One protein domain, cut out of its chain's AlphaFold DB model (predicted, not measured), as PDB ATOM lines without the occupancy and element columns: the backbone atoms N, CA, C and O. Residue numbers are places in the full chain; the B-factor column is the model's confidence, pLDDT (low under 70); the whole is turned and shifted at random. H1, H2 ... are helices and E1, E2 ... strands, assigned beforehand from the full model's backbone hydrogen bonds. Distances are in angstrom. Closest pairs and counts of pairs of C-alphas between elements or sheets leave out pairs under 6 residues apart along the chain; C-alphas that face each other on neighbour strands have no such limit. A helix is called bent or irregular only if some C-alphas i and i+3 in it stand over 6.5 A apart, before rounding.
ATOM      1  N   ILE A   4      88.097 -47.824 211.861       74.69
ATOM      2  CA  ILE A   4      87.806 -48.751 210.774       74.69
ATOM      3  C   ILE A   4      87.658 -50.148 211.363       74.69
ATOM      4  O   ILE A   4      88.486 -50.586 212.158       74.69
ATOM      5  N   TYR A   5      86.582 -50.822 210.967       76.44
ATOM      6  CA  TYR A   5      86.236 -52.158 211.428       76.44
ATOM      7  C   TYR A   5      86.356 -53.143 210.272       76.44
ATOM      8  O   TYR A   5      85.848 -52.871 209.180       76.44
ATOM      9  N   PHE A   6      86.995 -54.282 210.525       75.19
ATOM     10  CA  PHE A   6      87.175 -55.343 209.541       75.19
ATOM     11  C   PHE A   6      86.898 -56.714 210.157       75.19
ATOM     12  O   PHE A   6      87.622 -57.154 211.039       75.19
ATOM     13  N   GLU A   7      85.880 -57.408 209.663       77.88
ATOM     14  CA  GLU A   7      85.709 -58.849 209.816       77.88
ATOM     15  C   GLU A   7      86.679 -59.683 208.951       77.88
ATOM     16  O   GLU A   7      86.763 -59.578 207.727       77.88
ATOM     17  N   THR A   8      87.438 -60.539 209.613       73.88
ATOM     18  CA  THR A   8      88.370 -61.492 208.999       73.88
ATOM     19  C   THR A   8      87.653 -62.708 208.406       73.88
ATOM     20  O   THR A   8      86.501 -62.990 208.726       73.88
ATOM     21  N   VAL A   9      88.360 -63.516 207.605       71.56
ATOM     22  CA  VAL A   9      87.847 -64.817 207.115       71.56
ATOM     23  C   VAL A   9      87.477 -65.799 208.234       71.56
ATOM     24  O   VAL A   9      86.721 -66.737 207.996       71.56
ATOM     25  N   THR A  10      87.991 -65.597 209.451       77.19
ATOM     26  CA  THR A  10      87.635 -66.393 210.633       77.19
ATOM     27  C   THR A  10      86.437 -65.829 211.408       77.19
ATOM     28  O   THR A  10      86.067 -66.411 212.424       77.19
ATOM     29  N   GLY A  11      85.844 -64.710 210.970       76.56
ATOM     30  CA  GLY A  11      84.746 -64.016 211.661       76.56
ATOM     31  C   GLY A  11      85.190 -63.137 212.841       76.56
ATOM     32  O   GLY A  11      84.365 -62.659 213.616       76.56
ATOM     33  N   GLU A  12      86.497 -62.927 213.023       80.94
ATOM     34  CA  GLU A  12      87.034 -62.010 214.037       80.94
ATOM     35  C   GLU A  12      86.933 -60.567 213.525       80.94
ATOM     36  O   GLU A  12      87.416 -60.281 212.430       80.94
ATOM     37  N   ILE A  13      86.331 -59.670 214.312       81.69
ATOM     38  CA  ILE A  13      86.240 -58.238 213.996       81.69
ATOM     39  C   ILE A  13      87.443 -57.512 214.597       81.69
ATOM     40  O   ILE A  13      87.614 -57.467 215.815       81.69
ATOM     41  N   LEU A  14      88.246 -56.898 213.736       78.12
ATOM     42  CA  LEU A  14      89.378 -56.058 214.095       78.12
ATOM     43  C   LEU A  14      88.980 -54.582 214.037       78.12
ATOM     44  O   LEU A  14      88.345 -54.143 213.079       78.12
ATOM     45  N   GLU A  15      89.379 -53.821 215.052       82.44
ATOM     46  CA  GLU A  15      89.201 -52.369 215.126       82.44
ATOM     47  C   GLU A  15      90.564 -51.689 214.981       82.44
ATOM     48  O   GLU A  15      91.500 -52.001 215.718       82.44
ATOM     49  N   PHE A  16      90.660 -50.732 214.059       75.94
ATOM     50  CA  PHE A  16      91.850 -49.911 213.868       75.94
ATOM     51  C   PHE A  16      91.496 -48.434 213.847       75.94
ATOM     52  O   PHE A  16      90.422 -48.035 213.393       75.94
ATOM     53  N   GLU A  17      92.421 -47.604 214.304       73.81
ATOM     54  CA  GLU A  17      92.329 -46.168 214.084       73.81
ATOM     55  C   GLU A  17      92.764 -45.871 212.649       73.81
ATOM     56  O   GLU A  17      93.829 -46.301 212.216       73.81
ATOM     57  N   ALA A  18      91.924 -45.158 211.897       62.28
ATOM     58  CA  ALA A  18      92.275 -44.677 210.572       62.28
ATOM     59  C   ALA A  18      93.439 -43.694 210.708       62.28
ATOM     60  O   ALA A  18      93.252 -42.555 211.147       62.28
ATOM     61  N   THR A  19      94.637 -44.153 210.368       62.16
ATOM     62  CA  THR A  19      95.806 -43.300 210.206       62.16
ATOM     63  C   THR A  19      95.847 -42.823 208.761       62.16
ATOM     64  O   THR A  19      95.845 -43.640 207.848       62.16
ATOM     65  N   ASP A  20      95.913 -41.509 208.557       58.69
ATOM     66  CA  ASP A  20      96.137 -40.862 207.247       58.69
ATOM     67  C   ASP A  20      97.592 -41.034 206.754       58.69
ATOM     68  O   ASP A  20      98.063 -40.324 205.871       58.69
ATOM     69  N   ASP A  21      98.348 -41.942 207.376       58.34
ATOM     70  CA  ASP A  21      99.739 -42.185 207.040       58.34
ATOM     71  C   ASP A  21      99.771 -42.995 205.743       58.34
ATOM     72  O   ASP A  21      99.476 -44.184 205.735       58.34
ATOM     73  N   GLU A  22     100.110 -42.346 204.629       57.12
ATOM     74  CA  GLU A  22     100.226 -42.970 203.301       57.12
ATOM     75  C   GLU A  22     101.400 -43.970 203.200       57.12
ATOM     76  O   GLU A  22     101.757 -44.424 202.110       57.12
ATOM     77  N   THR A  23     102.051 -44.293 204.320       64.12
ATOM     78  CA  THR A  23     103.220 -45.163 204.360       64.12
ATOM     79  C   THR A  23     102.790 -46.630 204.393       64.12
ATOM     80  O   THR A  23     102.341 -47.089 205.443       64.12
ATOM     81  N   PRO A  24     103.036 -47.420 203.326       64.44
ATOM     82  CA  PRO A  24     102.692 -48.831 203.322       64.44
ATOM     83  C   PRO A  24     103.423 -49.573 204.446       64.44
ATOM     84  O   PRO A  24     104.658 -49.587 204.548       64.44
ATOM     85  N   CYS A  25     102.643 -50.215 205.298       74.44
ATOM     86  CA  CYS A  25     103.077 -50.968 206.443       74.44
ATOM     87  C   CYS A  25     103.891 -52.155 205.941       74.44
ATOM     88  O   CYS A  25     103.512 -52.866 205.012       74.44
ATOM     89  N   ARG A  26     105.024 -52.406 206.594       73.88
ATOM     90  CA  ARG A  26     105.920 -53.522 206.251       73.88
ATOM     91  C   ARG A  26     105.709 -54.742 207.141       73.88
ATOM     92  O   ARG A  26     106.613 -55.550 207.349       73.88
ATOM     93  N   HIS A  27     104.540 -54.839 207.763       78.44
ATOM     94  CA  HIS A  27     104.235 -55.925 208.677       78.44
ATOM     95  C   HIS A  27     103.867 -57.187 207.898       78.44
ATOM     96  O   HIS A  27     103.085 -57.138 206.960       78.44
ATOM     97  N   LYS A  28     104.371 -58.340 208.344       73.75
ATOM     98  CA  LYS A  28     104.057 -59.648 207.741       73.75
ATOM     99  C   LYS A  28     102.732 -60.251 208.225       73.75
ATOM    100  O   LYS A  28     102.313 -61.288 207.727       73.75
ATOM    101  N   ASN A  29     102.065 -59.604 209.183       78.00
ATOM    102  CA  ASN A  29     100.786 -60.051 209.739       78.00
ATOM    103  C   ASN A  29      99.636 -59.521 208.878       78.00
ATOM    104  O   ASN A  29      98.900 -58.638 209.317       78.00
ATOM    105  N   ILE A  30      99.546 -60.001 207.642       80.19
ATOM    106  CA  ILE A  30      98.513 -59.614 206.681       80.19
ATOM    107  C   ILE A  30      97.543 -60.778 206.524       80.19
ATOM    108  O   ILE A  30      97.962 -61.921 206.355       80.19
ATOM    109  N   GLU A  31      96.252 -60.483 206.583       80.62
ATOM    110  CA  GLU A  31      95.190 -61.466 206.423       80.62
ATOM    111  C   GLU A  31      94.216 -61.025 205.334       80.62
ATOM    112  O   GLU A  31      94.052 -59.833 205.068       80.62
ATOM    113  N   LEU A  32      93.590 -61.995 204.671       77.94
ATOM    114  CA  LEU A  32      92.555 -61.711 203.693       77.94
ATOM    115  C   LEU A  32      91.311 -61.185 204.417       77.94
ATOM    116  O   LEU A  32      90.807 -61.810 205.351       77.94
ATOM    117  N   PHE A  33      90.819 -60.040 203.967       74.12
ATOM    118  CA  PHE A  33      89.575 -59.465 204.442       74.12
ATOM    119  C   PHE A  33      88.409 -60.081 203.672       74.12
ATOM    120  O   PHE A  33      88.375 -60.036 202.438       74.12
ATOM    121  N   ASN A  34      87.459 -60.670 204.401       65.38
ATOM    122  CA  ASN A  34      86.285 -61.274 203.791       65.38
ATOM    123  C   ASN A  34      85.225 -60.192 203.586       65.38
ATOM    124  O   ASN A  34      84.450 -59.883 204.484       65.38
ATOM    125  N   TYR A  35      85.216 -59.584 202.403       63.62
ATOM    126  CA  TYR A  35      84.119 -58.721 201.998       63.62
ATOM    127  C   TYR A  35      83.212 -59.523 201.064       63.62
ATOM    128  O   TYR A  35      83.568 -59.768 199.913       63.62
ATOM    129  N   GLU A  36      82.038 -59.938 201.545       54.91
ATOM    130  CA  GLU A  36      81.013 -60.638 200.752       54.91
ATOM    131  C   GLU A  36      80.335 -59.719 199.708       54.91
ATOM    132  O   GLU A  36      79.116 -59.727 199.539       54.91
ATOM    133  N   CYS A  37      81.091 -58.893 198.979       52.66
ATOM    134  CA  CYS A  37      80.565 -58.167 197.828       52.66
ATOM    135  C   CYS A  37      80.945 -58.879 196.536       52.66
ATOM    136  O   CYS A  37      82.090 -58.856 196.085       52.66
ATOM    137  N   ILE A  38      79.930 -59.480 195.919       47.50
ATOM    138  CA  ILE A  38      79.987 -60.084 194.591       47.50
ATOM    139  C   ILE A  38      80.614 -59.078 193.609       47.50
ATOM    140  O   ILE A  38      80.027 -58.036 193.320       47.50
ATOM    141  N   GLY A  39      81.809 -59.396 193.101       60.25
ATOM    142  CA  GLY A  39      82.504 -58.611 192.076       60.25
ATOM    143  C   GLY A  39      83.575 -57.631 192.569       60.25
ATOM    144  O   GLY A  39      84.136 -56.923 191.735       60.25
ATOM    145  N   GLN A  40      83.889 -57.578 193.868       61.91
ATOM    146  CA  GLN A  40      85.062 -56.838 194.352       61.91
ATOM    147  C   GLN A  40      86.297 -57.734 194.460       61.91
ATOM    148  O   GLN A  40      86.208 -58.904 194.831       61.91
ATOM    149  N   SER A  41      87.458 -57.167 194.126       66.75
ATOM    150  CA  SER A  41      88.745 -57.835 194.294       66.75
ATOM    151  C   SER A  41      88.998 -58.144 195.772       66.75
ATOM    152  O   SER A  41      88.646 -57.324 196.629       66.75
ATOM    153  N   PRO A  42      89.640 -59.283 196.088       71.38
ATOM    154  CA  PRO A  42      90.088 -59.566 197.444       71.38
ATOM    155  C   PRO A  42      90.893 -58.380 197.988       71.38
ATOM    156  O   PRO A  42      91.744 -57.817 197.301       71.38
ATOM    157  N   THR A  43      90.578 -57.966 199.212       76.38
ATOM    158  CA  THR A  43      91.334 -56.936 199.931       76.38
ATOM    159  C   THR A  43      92.098 -57.627 201.045       76.38
ATOM    160  O   THR A  43      91.537 -58.449 201.762       76.38
ATOM    161  N   TRP A  44      93.371 -57.305 201.211       81.06
ATOM    162  CA  TRP A  44      94.178 -57.805 202.316       81.06
ATOM    163  C   TRP A  44      94.332 -56.710 203.356       81.06
ATOM    164  O   TRP A  44      94.397 -55.536 203.012       81.06
ATOM    165  N   VAL A  45      94.366 -57.072 204.631       80.38
ATOM    166  CA  VAL A  45      94.478 -56.111 205.729       80.38
ATOM    167  C   VAL A  45      95.562 -56.561 206.692       80.38
ATOM    168  O   VAL A  45      95.627 -57.728 207.082       80.38
ATOM    169  N   CYS A  46      96.426 -55.638 207.106       83.00
ATOM    170  CA  CYS A  46      97.377 -55.920 208.169       83.00
ATOM    171  C   CYS A  46      96.668 -55.976 209.528       83.00
ATOM    172  O   CYS A  46      96.163 -54.967 210.009       83.00
ATOM    173  N   LYS A  47      96.739 -57.115 210.224       78.25
ATOM    174  CA  LYS A  47      96.180 -57.290 211.576       78.25
ATOM    175  C   LYS A  47      96.803 -56.383 212.641       78.25
ATOM    176  O   LYS A  47      96.265 -56.265 213.734       78.25
ATOM    177  N   LYS A  48      97.964 -55.786 212.364       78.88
ATOM    178  CA  LYS A  48      98.699 -54.970 213.338       78.88
ATOM    179  C   LYS A  48      98.354 -53.483 213.260       78.88
ATOM    180  O   LYS A  48      98.371 -52.819 214.288       78.88
ATOM    181  N   CYS A  49      98.091 -52.963 212.063       77.38
ATOM    182  CA  CYS A  49      97.833 -51.534 211.847       77.38
ATOM    183  C   CYS A  49      96.548 -51.239 211.067       77.38
ATOM    184  O   CYS A  49      96.178 -50.080 210.957       77.38
ATOM    185  N   GLY A  50      95.865 -52.253 210.536       75.69
ATOM    186  CA  GLY A  50      94.611 -52.078 209.804       75.69
ATOM    187  C   GLY A  50      94.774 -51.573 208.385       75.69
ATOM    188  O   GLY A  50      93.781 -51.260 207.731       75.69
ATOM    189  N   GLU A  51      96.011 -51.487 207.902       80.31
ATOM    190  CA  GLU A  51      96.260 -50.998 206.561       80.31
ATOM    191  C   GLU A  51      95.826 -52.008 205.506       80.31
ATOM    192  O   GLU A  51      96.015 -53.216 205.673       80.31
ATOM    193  N   LYS A  52      95.237 -51.493 204.427       78.75
ATOM    194  CA  LYS A  52      94.727 -52.281 203.314       78.75
ATOM    195  C   LYS A  52      95.794 -52.436 202.242       78.75
ATOM    196  O   LYS A  52      96.439 -51.471 201.852       78.75
ATOM    197  N   PHE A  53      95.884 -53.641 201.710       78.75
ATOM    198  CA  PHE A  53      96.757 -54.026 200.620       78.75
ATOM    199  C   PHE A  53      95.900 -54.601 199.499       78.75
ATOM    200  O   PHE A  53      94.972 -55.382 199.737       78.75
ATOM    201  N   ASN A  54      96.215 -54.215 198.270       77.81
ATOM    202  CA  ASN A  54      95.780 -54.958 197.093       77.81
ATOM    203  C   ASN A  54      96.774 -56.093 196.779       77.81
ATOM    204  O   ASN A  54      97.837 -56.191 197.396       77.81
ATOM    205  N   GLU A  55      96.420 -56.949 195.819       78.06
ATOM    206  CA  GLU A  55      97.226 -58.117 195.441       78.06
ATOM    207  C   GLU A  55      98.658 -57.723 195.055       78.06
ATOM    208  O   GLU A  55      99.614 -58.271 195.595       78.06
ATOM    209  N   SER A  56      98.818 -56.696 194.216       79.62
ATOM    210  CA  SER A  56     100.133 -56.235 193.758       79.62
ATOM    211  C   SER A  56     101.008 -55.710 194.904       79.62
ATOM    212  O   SER A  56     102.188 -56.041 194.982       79.62
ATOM    213  N   GLN A  57     100.432 -54.949 195.841       77.69
ATOM    214  CA  GLN A  57     101.156 -54.471 197.024       77.69
ATOM    215  C   GLN A  57     101.578 -55.624 197.941       77.69
ATOM    216  O   GLN A  57     102.645 -55.562 198.551       77.69
ATOM    217  N   LEU A  58     100.755 -56.673 198.040       77.81
ATOM    218  CA  LEU A  58     101.098 -57.882 198.785       77.81
ATOM    219  C   LEU A  58     102.272 -58.621 198.126       77.81
ATOM    220  O   LEU A  58     103.193 -59.048 198.823       77.81
ATOM    221  N   GLU A  59     102.257 -58.747 196.798       80.31
ATOM    222  CA  GLU A  59     103.343 -59.366 196.033       80.31
ATOM    223  C   GLU A  59     104.672 -58.621 196.218       80.31
ATOM    224  O   GLU A  59     105.708 -59.261 196.417       80.31
ATOM    225  N   ASP A  60     104.656 -57.286 196.199       79.06
ATOM    226  CA  ASP A  60     105.844 -56.466 196.463       79.06
ATOM    227  C   ASP A  60     106.373 -56.667 197.894       79.06
ATOM    228  O   ASP A  60     107.582 -56.766 198.110       79.06
ATOM    229  N   LEU A  61     105.473 -56.804 198.873       75.12
ATOM    230  CA  LEU A  61     105.808 -57.078 200.274       75.12
ATOM    231  C   LEU A  61     106.437 -58.461 200.494       75.12
ATOM    232  O   LEU A  61     107.265 -58.618 201.389       75.12
ATOM    233  N   GLN A  62     106.040 -59.464 199.708       69.12
ATOM    234  CA  GLN A  62     106.587 -60.824 199.787       69.12
ATOM    235  C   GLN A  62     107.941 -60.971 199.082       69.12
ATOM    236  O   GLN A  62     108.697 -61.888 199.405       69.12
ATOM    237  N   LYS A  63     108.245 -60.091 198.120       68.25
ATOM    238  CA  LYS A  63     109.523 -60.073 197.391       68.25
ATOM    239  C   LYS A  63     110.640 -59.312 198.124       68.25
ATOM    240  O   LYS A  63     111.793 -59.442 197.715       68.25
ATOM    241  N   ALA A  64     110.307 -58.538 199.162       56.50
ATOM    242  CA  ALA A  64     111.236 -57.758 199.990       56.50
ATOM    243  C   ALA A  64     111.802 -58.552 201.184       56.50
ATOM    244  O   ALA A  64     113.000 -58.348 201.490       56.50
TER     245      ALA A  64
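What this domain is: This is residues 4 to 64 of the 64 residues of an uncharacterized protein of Acinetobacter sp. 1130196 (UniProt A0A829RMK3). Two small two-stranded hairpins, E1 with E2 and E3 with E4, make the body, with E4 near the middle and one short helix, H1, off to one side as the last named element. After E4 the chain folds back, residues 52 to 53 pairing beside residues 44 to 45 of E4, and a long loop, residues 18 to 29, arches round the outside from E2 to E3. The printed part has 61 residues with four named strands and one named helix, in the order E1, E2, E3, E4, H1; both sheets are antiparallel, and the class is mixed, helices and strands, with under half of the residues in named elements. The whole is compact, with a radius of gyration of the C-alphas of 11.4 A, and rounded, spanning 29 by 25 by 19 A.

How they stand to each other: E3, residues 30 to 33, and E4, residues 43 to 46, form an antiparallel hairpin with 141 degrees between their directions; N 33 and O 43 are 2.8 A apart and N 31 and O 45 are 2.9 A apart, within hydrogen-bond range. Residues 52 to 53 pair antiparallel with residues 44 to 45 of E4. E1, residues 4 to 7, and E2, residues 13 to 17, form the other antiparallel hairpin, at 162 degrees, with N 4 and O 16 at 2.8 A and N 6 and O 14 at 2.9 A, within hydrogen-bond range. The closest C-alphas of E1 and E3 are those of Glu 7 and Phe 33, 6.6 A apart. E1 and E4 are only just apart, at 8.3 A, and E2 is apart from both E3 and E4. The closest C-alphas of E4 and H1, residues 55 to 63, are those of Thr 43 and Glu 55, 7.5 A apart. E3 and H1 are only just apart, at 8.5 A. In H1 every O i to N i+4 pair is within hydrogen-bond range.

Where its parts are: E2 is the longest strand by residues, five residues and 13.5 A from first to last C-alpha; E1 measures 10.4 A, E4 10.3 A and E3 9.2 A. H1 measures 12.6 A and is not bent. E1 begins at C-alpha 4, (87.806, -48.751, 210.774). E4 ends at C-alpha 46, (97.377, -55.920, 208.169), and H1 ends at C-alpha 63, (109.523, -60.073, 197.391).

The domain as a whole: The two C-alphas farthest apart are those of Ile 38 and Ala 64, 31.8 A. The printed part has no cut. The link from E2 to E3 is long, with 12 residues; the link from E1 to E2 is tight, and those from E3 to E4 and from E4 to H1 are short. The mean pLDDT of the printed part is 72.6, and residues 18 to 24, 34 to 41 and 62 to 64 are under 70.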